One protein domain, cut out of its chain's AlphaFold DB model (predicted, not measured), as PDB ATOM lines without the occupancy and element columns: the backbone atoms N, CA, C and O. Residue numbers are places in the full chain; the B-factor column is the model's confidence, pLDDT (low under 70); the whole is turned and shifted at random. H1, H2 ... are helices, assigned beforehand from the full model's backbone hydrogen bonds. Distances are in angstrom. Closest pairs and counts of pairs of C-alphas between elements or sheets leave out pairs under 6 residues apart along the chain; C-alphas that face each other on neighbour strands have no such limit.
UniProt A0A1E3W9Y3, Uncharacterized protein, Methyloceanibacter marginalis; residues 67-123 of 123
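What this domain is: This is residues 67 to 123 of the 123 residues of an uncharacterized protein of Methyloceanibacter marginalis (UniProt A0A1E3W9Y3). Three helices make an open hook: the long H1 is one arm, H2 turns off from its end at a corner, and H3 folds back beside H2 without reaching H1. An unnamed stretch, residues 67 to 75, comes before H1, and its residues 69 to 74 stick out. The printed part has 57 residues, with H1, H2 and H3 in that order and no named strand, and its class is all helix. It is loose, with a radius of gyration of the C-alphas of 13.8 A, and spans 40 by 27 by 18 A.

How they stand to each other: Begin at Met 67 and go along to H1, residues 76 to 91. A tight link of one residue, Asp 92, leads to H2, residues 93 to 104. H1 and H2 touch only at the corner by their link, and only just, with 3 pairs of C-alphas within 8 A. Look there at residues 89 to 90 of H1 and 95 to 96 of H2; the closest C-alphas, those of Leu 89 and Leu 96, are 5.7 A apart. Their lines are about perpendicular, at 79 degrees. A tight link of five residues then leads to H3, residues 110 to 118. H2 and H3 are close but not clearly touching; their closest C-alphas, those of Tyr 103 and Trp 113, are 7.4 A apart. They run opposite ways at a shallow tilt of 32 degrees. H1 and H3 are apart. In H1, H2 and H3 every O i to N i+4 pair is within hydrogen-bond range.

Where its parts are: Find C-alpha 76 at (-30.978, 38.107, -7.616); from there H1 runs 22.8 A to C-alpha 91. H2 begins at C-alpha 93, at (-12.694, 34.784, 12.900), and runs 16.4 A to C-alpha 104. H3 runs 12.4 A from C-alpha 110 to C-alpha 118, at (-14.957, 43.557, -3.404).

The domain as a whole: The outline is elongated, but only just, and the two C-alphas farthest apart, those of Gly 70 and Ala 94, are 40.3 A apart. The printed part has no cut, and no link between helices is long. Look at residues 117 to 123 for pLDDT under 70; the mean of the printed part is 82.3.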
ATOM      1  N   MET A  67     -35.769  44.783  -6.621       83.19
ATOM      2  CA  MET A  67     -35.736  44.040  -7.877       83.19
ATOM      3  C   MET A  67     -35.755  45.007  -9.060       83.19
ATOM      4  O   MET A  67     -36.739  45.713  -9.282       83.19
ATOM      5  N   ARG A  68     -34.688  45.009  -9.864       85.50
ATOM      6  CA  ARG A  68     -34.572  45.870 -11.051       85.50
ATOM      7  C   ARG A  68     -34.881  45.080 -12.318       85.50
ATOM      8  O   ARG A  68     -34.013  44.858 -13.146       85.50
ATOM      9  N   LEU A  69     -36.141  44.670 -12.484       81.88
ATOM     10  CA  LEU A  69     -36.580  43.809 -13.600       81.88
ATOM     11  C   LEU A  69     -36.340  44.396 -15.005       81.88
ATOM     12  O   LEU A  69     -36.343  43.652 -15.978       81.88
ATOM     13  N   GLY A  70     -36.165  45.717 -15.124       88.25
ATOM     14  CA  GLY A  70     -35.845  46.389 -16.391       88.25
ATOM     15  C   GLY A  70     -34.348  46.566 -16.663       88.25
ATOM     16  O   GLY A  70     -33.989  47.105 -17.704       88.25
ATOM     17  N   ASP A  71     -33.488  46.163 -15.730       89.25
ATOM     18  CA  ASP A  71     -32.037  46.245 -15.855       89.25
ATOM     19  C   ASP A  71     -31.504  44.858 -16.267       89.25
ATOM     20  O   ASP A  71     -31.576  43.927 -15.462       89.25
ATOM     21  N   PRO A  72     -31.012  44.680 -17.509       89.19
ATOM     22  CA  PRO A  72     -30.550  43.378 -17.989       89.19
ATOM     23  C   PRO A  72     -29.317  42.861 -17.232       89.19
ATOM     24  O   PRO A  72     -29.064  41.657 -17.256       89.19
ATOM     25  N   ASP A  73     -28.586  43.739 -16.540       87.56
ATOM     26  CA  ASP A  73     -27.414  43.381 -15.737       87.56
ATOM     27  C   ASP A  73     -27.779  43.065 -14.274       87.56
ATOM     28  O   ASP A  73     -26.918  42.686 -13.466       87.56
ATOM     29  N   TRP A  74     -29.052  43.212 -13.893       87.44
ATOM     30  CA  TRP A  74     -29.519  42.871 -12.556       87.44
ATOM     31  C   TRP A  74     -29.734  41.365 -12.401       87.44
ATOM     32  O   TRP A  74     -30.280  40.680 -13.264       87.44
ATOM     33  N   SER A  75     -29.342  40.836 -11.242       86.25
ATOM     34  CA  SER A  75     -29.554  39.437 -10.895       86.25
ATOM     35  C   SER A  75     -29.750  39.279  -9.396       86.25
ATOM     36  O   SER A  75     -28.933  39.751  -8.604       86.25
ATOM     37  N   LEU A  76     -30.781  38.525  -9.005       86.25
ATOM     38  CA  LEU A  76     -30.978  38.107  -7.616       86.25
ATOM     39  C   LEU A  76     -29.738  37.385  -7.063       86.25
ATOM     40  O   LEU A  76     -29.394  37.557  -5.897       86.25
ATOM     41  N   ALA A  77     -29.041  36.613  -7.903       88.69
ATOM     42  CA  ALA A  77     -27.844  35.886  -7.491       88.69
ATOM     43  C   ALA A  77     -26.719  36.833  -7.047       88.69
ATOM     44  O   ALA A  77     -26.003  36.520  -6.101       88.69
ATOM     45  N   LYS A  78     -26.583  38.008  -7.678       84.31
ATOM     46  CA  LYS A  78     -25.585  39.016  -7.287       84.31
ATOM     47  C   LYS A  78     -25.832  39.508  -5.863       84.31
ATOM     48  O   LYS A  78     -24.904  39.584  -5.064       84.31
ATOM     49  N   GLU A  79     -27.085  39.800  -5.546       84.12
ATOM     50  CA  GLU A  79     -27.482  40.332  -4.242       84.12
ATOM     51  C   GLU A  79     -27.436  39.256  -3.154       84.12
ATOM     52  O   GLU A  79     -26.946  39.501  -2.054       84.12
ATOM     53  N   TRP A  80     -27.816  38.023  -3.491       86.69
ATOM     54  CA  TRP A  80     -27.628  36.877  -2.605       86.69
ATOM     55  C   TRP A  80     -26.147  36.614  -2.298       86.69
ATOM     56  O   TRP A  80     -25.778  36.411  -1.142       86.69
ATOM     57  N   ASN A  81     -25.271  36.678  -3.303       87.62
ATOM     58  CA  ASN A  81     -23.837  36.450  -3.116       87.62
ATOM     59  C   ASN A  81     -23.181  37.509  -2.215       87.62
ATOM     60  O   ASN A  81     -22.247  37.181  -1.483       87.62
ATOM     61  N   ARG A  82     -23.686  38.750  -2.201       84.88
ATOM     62  CA  ARG A  82     -23.242  39.777  -1.242       84.88
ATOM     63  C   ARG A  82     -23.542  39.372   0.197       84.88
ATOM     64  O   ARG A  82     -22.676  39.517   1.054       84.88
ATOM     65  N   TRP A  83     -24.730  38.825   0.460       86.50
ATOM     66  CA  TRP A  83     -25.058  38.291   1.784       86.50
ATOM     67  C   TRP A  83     -24.169  37.100   2.155       86.50
ATOM     68  O   TRP A  83     -23.628  37.048   3.256       86.50
ATOM     69  N   VAL A  84     -23.933  36.183   1.212       89.69
ATOM     70  CA  VAL A  84     -23.031  35.038   1.423       89.69
ATOM     71  C   VAL A  84     -21.618  35.486   1.819       89.69
ATOM     72  O   VAL A  84     -21.013  34.852   2.679       89.69
ATOM     73  N   ALA A  85     -21.093  36.576   1.250       88.50
ATOM     74  CA  ALA A  85     -19.792  37.123   1.645       88.50
ATOM     75  C   ALA A  85     -19.776  37.606   3.110       88.50
ATOM     76  O   ALA A  85     -18.802  37.373   3.827       88.50
ATOM     77  N   VAL A  86     -20.867  38.222   3.585       88.94
ATOM     78  CA  VAL A  86     -21.018  38.618   4.997       88.94
ATOM     79  C   VAL A  86     -21.008  37.389   5.906       88.94
ATOM     80  O   VAL A  86     -20.242  37.354   6.866       88.94
ATOM     81  N   GLU A  87     -21.797  36.365   5.577       90.75
ATOM     82  CA  GLU A  87     -21.868  35.117   6.348       90.75
ATOM     83  C   GLU A  87     -20.514  34.388   6.393       90.75
ATOM     84  O   GLU A  87     -20.071  33.958   7.457       90.75
ATOM     85  N   ARG A  88     -19.806  34.302   5.258       93.19
ATOM     86  CA  ARG A  88     -18.461  33.702   5.182       93.19
ATOM     87  C   ARG A  88     -17.445  34.454   6.031       93.19
ATOM     88  O   ARG A  88     -16.662  33.822   6.733       93.19
ATOM     89  N   LEU A  89     -17.459  35.787   5.987       90.94
ATOM     90  CA  LEU A  89     -16.573  36.604   6.812       90.94
ATOM     91  C   LEU A  89     -16.897  36.456   8.304       90.94
ATOM     92  O   LEU A  89     -15.980  36.347   9.112       90.94
ATOM     93  N   ALA A  90     -18.179  36.424   8.673       91.00
ATOM     94  CA  ALA A  90     -18.611  36.236  10.057       91.00
ATOM     95  C   ALA A  90     -18.232  34.850  10.613       91.00
ATOM     96  O   ALA A  90     -17.921  34.731  11.798       91.00
ATOM     97  N   ALA A  91     -18.223  33.819   9.765       94.69
ATOM     98  CA  ALA A  91     -17.842  32.457  10.134       94.69
ATOM     99  C   ALA A  91     -16.317  32.235  10.242       94.69
ATOM    100  O   ALA A  91     -15.892  31.239  10.831       94.69
ATOM    101  N   ASP A  92     -15.488  33.139   9.710       94.50
ATOM    102  CA  ASP A  92     -14.023  33.054   9.751       94.50
ATOM    103  C   ASP A  92     -13.429  34.160  10.636       94.50
ATOM    104  O   ASP A  92     -13.118  35.268  10.191       94.50
ATOM    105  N   ALA A  93     -13.224  33.839  11.916       91.94
ATOM    106  CA  ALA A  93     -12.694  34.784  12.900       91.94
ATOM    107  C   ALA A  93     -11.295  35.323  12.543       91.94
ATOM    108  O   ALA A  93     -10.983  36.481  12.837       91.94
ATOM    109  N   ALA A  94     -10.444  34.512  11.905       92.06
ATOM    110  CA  ALA A  94      -9.091  34.924  11.547       92.06
ATOM    111  C   ALA A  94      -9.126  35.950  10.408       92.06
ATOM    112  O   ALA A  94      -8.469  36.997  10.476       92.06
ATOM    113  N   ARG A  95      -9.950  35.685   9.390       91.12
ATOM    114  CA  ARG A  95     -10.177  36.597   8.270       91.12
ATOM    115  C   ARG A  95     -10.926  37.856   8.690       91.12
ATOM    116  O   ARG A  95     -10.571  38.939   8.218       91.12
ATOM    117  N   LEU A  96     -11.892  37.755   9.602       91.12
ATOM    118  CA  LEU A  96     -12.566  38.910  10.194       91.12
ATOM    119  C   LEU A  96     -11.557  39.822  10.898       91.12
ATOM    120  O   LEU A  96     -11.475  41.005  10.576       91.12
ATOM    121  N   ALA A  97     -10.712  39.268  11.774       90.75
ATOM    122  CA  ALA A  97      -9.688  40.039  12.480       90.75
ATOM    123  C   ALA A  97      -8.687  40.705  11.519       90.75
ATOM    124  O   ALA A  97      -8.327  41.872  11.694       90.75
ATOM    125  N   ALA A  98      -8.257  39.996  10.469       91.06
ATOM    126  CA  ALA A  98      -7.385  40.560   9.439       91.06
ATOM    127  C   ALA A  98      -8.059  41.714   8.676       91.06
ATOM    128  O   ALA A  98      -7.443  42.764   8.481       91.06
ATOM    129  N   THR A  99      -9.329  41.549   8.304       90.44
ATOM    130  CA  THR A  99     -10.137  42.580   7.636       90.44
ATOM    131  C   THR A  99     -10.310  43.813   8.525       90.44
ATOM    132  O   THR A  99     -10.118  44.935   8.060       90.44
ATOM    133  N   CYS A 100     -10.584  43.626   9.819       91.31
ATOM    134  CA  CYS A 100     -10.683  44.704  10.801       91.31
ATOM    135  C   CYS A 100      -9.373  45.495  10.931       91.31
ATOM    136  O   CYS A 100      -9.393  46.725  10.837       91.31
ATOM    137  N   ARG A 101      -8.221  44.820  11.060       91.69
ATOM    138  CA  ARG A 101      -6.904  45.487  11.077       91.69
ATOM    139  C   ARG A 101      -6.641  46.270   9.795       91.69
ATOM    140  O   ARG A 101      -6.210  47.419   9.859       91.69
ATOM    141  N   ALA A 102      -6.933  45.679   8.637       90.94
ATOM    142  CA  ALA A 102      -6.770  46.345   7.348       90.94
ATOM    143  C   ALA A 102      -7.677  47.580   7.213       90.94
ATOM    144  O   ALA A 102      -7.235  48.591   6.670       90.94
ATOM    145  N   TYR A 103      -8.904  47.524   7.743       90.12
ATOM    146  CA  TYR A 103      -9.831  48.658   7.778       90.12
ATOM    147  C   TYR A 103      -9.326  49.785   8.683       90.12
ATOM    148  O   TYR A 103      -9.410  50.960   8.333       90.12
ATOM    149  N   LEU A 104      -8.771  49.442   9.846       90.75
ATOM    150  CA  LEU A 104      -8.184  50.423  10.756       90.75
ATOM    151  C   LEU A 104      -6.903  51.050  10.183       90.75
ATOM    152  O   LEU A 104      -6.669  52.233  10.400       90.75
ATOM    153  N   ALA A 105      -6.106  50.312   9.415       91.25
ATOM    154  CA  ALA A 105      -4.928  50.859   8.737       91.25
ATOM    155  C   ALA A 105      -5.265  51.686   7.478       91.25
ATOM    156  O   ALA A 105      -4.386  52.337   6.922       91.25
ATOM    157  N   HIS A 106      -6.512  51.649   6.998       89.50
ATOM    158  CA  HIS A 106      -6.934  52.386   5.807       89.50
ATOM    159  C   HIS A 106      -7.140  53.876   6.110       89.50
ATOM    160  O   HIS A 106      -7.899  54.232   7.018       89.50
ATOM    161  N   GLU A 107      -6.493  54.728   5.312       85.56
ATOM    162  CA  GLU A 107      -6.550  56.196   5.405       85.56
ATOM    163  C   GLU A 107      -7.479  56.837   4.353       85.56
ATOM    164  O   GLU A 107      -7.749  58.035   4.416       85.56
ATOM    165  N   GLY A 108      -7.983  56.053   3.393       81.94
ATOM    166  CA  GLY A 108      -8.865  56.532   2.325       81.94
ATOM    167  C   GLY A 108     -10.346  56.608   2.713       81.94
ATOM    168  O   GLY A 108     -10.760  56.318   3.841       81.94
ATOM    169  N   GLY A 109     -11.177  56.960   1.737       81.62
ATOM    170  CA  GLY A 109     -12.625  57.027   1.895       81.62
ATOM    171  C   GLY A 109     -13.270  55.651   2.086       81.62
ATOM    172  O   GLY A 109     -12.666  54.600   1.864       81.62
ATOM    173  N   ARG A 110     -14.549  55.653   2.486       77.50
ATOM    174  CA  ARG A 110     -15.356  54.420   2.579       77.50
ATOM    175  C   ARG A 110     -15.558  53.747   1.220       77.50
ATOM    176  O   ARG A 110     -15.633  52.526   1.170       77.50
ATOM    177  N   GLU A 111     -15.644  54.535   0.153       78.69
ATOM    178  CA  GLU A 111     -15.798  54.041  -1.219       78.69
ATOM    179  C   GLU A 111     -14.536  53.295  -1.673       78.69
ATOM    180  O   GLU A 111     -14.632  52.162  -2.138       78.69
ATOM    181  N   ASP A 112     -13.352  53.854  -1.395       81.88
ATOM    182  CA  ASP A 112     -12.064  53.196  -1.663       81.88
ATOM    183  C   ASP A 112     -11.937  51.864  -0.913       81.88
ATOM    184  O   ASP A 112     -11.426  50.872  -1.437       81.88
ATOM    185  N   TRP A 113     -12.424  51.829   0.332       83.69
ATOM    186  CA  TRP A 113     -12.461  50.604   1.121       83.69
ATOM    187  C   TRP A 113     -13.390  49.551   0.506       83.69
ATOM    188  O   TRP A 113     -12.997  48.391   0.406       83.69
ATOM    189  N   ALA A 114     -14.590  49.946   0.069       75.50
ATOM    190  CA  ALA A 114     -15.556  49.034  -0.539       75.50
ATOM    191  C   ALA A 114     -14.961  48.328  -1.769       75.50
ATOM    192  O   ALA A 114     -14.984  47.099  -1.829       75.50
ATOM    193  N   VAL A 115     -14.314  49.080  -2.667       71.06
ATOM    194  CA  VAL A 115     -13.618  48.534  -3.848       71.06
ATOM    195  C   VAL A 115     -12.514  47.552  -3.444       71.06
ATOM    196  O   VAL A 115     -12.385  46.472  -4.021       71.06
ATOM    197  N   ARG A 116     -11.734  47.880  -2.405       72.31
ATOM    198  CA  ARG A 116     -10.676  47.001  -1.887       72.31
ATOM    199  C   ARG A 116     -11.229  45.683  -1.337       72.31
ATOM    200  O   ARG A 116     -10.565  44.658  -1.457       72.31
ATOM    201  N   THR A 117     -12.421  45.704  -0.740       68.19
ATOM    202  CA  THR A 117     -13.075  44.511  -0.181       68.19
ATOM    203  C   THR A 117     -13.872  43.699  -1.195       68.19
ATOM    204  O   THR A 117     -13.977  42.490  -1.021       68.19
ATOM    205  N   GLU A 118     -14.363  44.303  -2.281       60.78
ATOM    206  CA  GLU A 118     -14.957  43.557  -3.404       60.78
ATOM    207  C   GLU A 118     -13.922  42.635  -4.074       60.78
ATOM    208  O   GLU A 118     -14.264  41.554  -4.544       60.78
ATOM    209  N   GLY A 119     -12.636  43.000  -4.026       49.97
ATOM    210  CA  GLY A 119     -11.522  42.140  -4.441       49.97
ATOM    211  C   GLY A 119     -11.115  41.051  -3.434       49.97
ATOM    212  O   GLY A 119     -10.234  40.253  -3.747       49.97
ATOM    213  N   LEU A 120     -11.713  41.002  -2.235       49.59
ATOM    214  CA  LEU A 120     -11.378  40.024  -1.187       49.59
ATOM    215  C   LEU A 120     -12.253  38.762  -1.211       49.59
ATOM    216  O   LEU A 120     -12.050  37.905  -0.348       49.59
ATOM    217  N   GLU A 121     -13.193  38.618  -2.158       44.72
ATOM    218  CA  GLU A 121     -13.897  37.346  -2.383       44.72
ATOM    219  C   GLU A 121     -14.691  37.279  -3.704       44.72
ATOM    220  O   GLU A 121     -15.838  37.707  -3.752       44.72
ATOM    221  N   VAL A 122     -14.120  36.649  -4.742       33.84
ATOM    222  CA  VAL A 122     -14.790  35.567  -5.501       33.84
ATOM    223  C   VAL A 122     -13.708  34.602  -6.019       33.84
ATOM    224  O   VAL A 122     -13.173  34.776  -7.111       33.84
ATOM    225  N   ALA A 123     -13.367  33.596  -5.217       31.22
ATOM    226  CA  ALA A 123     -12.766  32.340  -5.668       31.22
ATOM    227  C   ALA A 123     -13.465  31.197  -4.928       31.22
ATOM    228  O   ALA A 123     -13.782  31.396  -3.730       31.22
TER     229      ALA A 123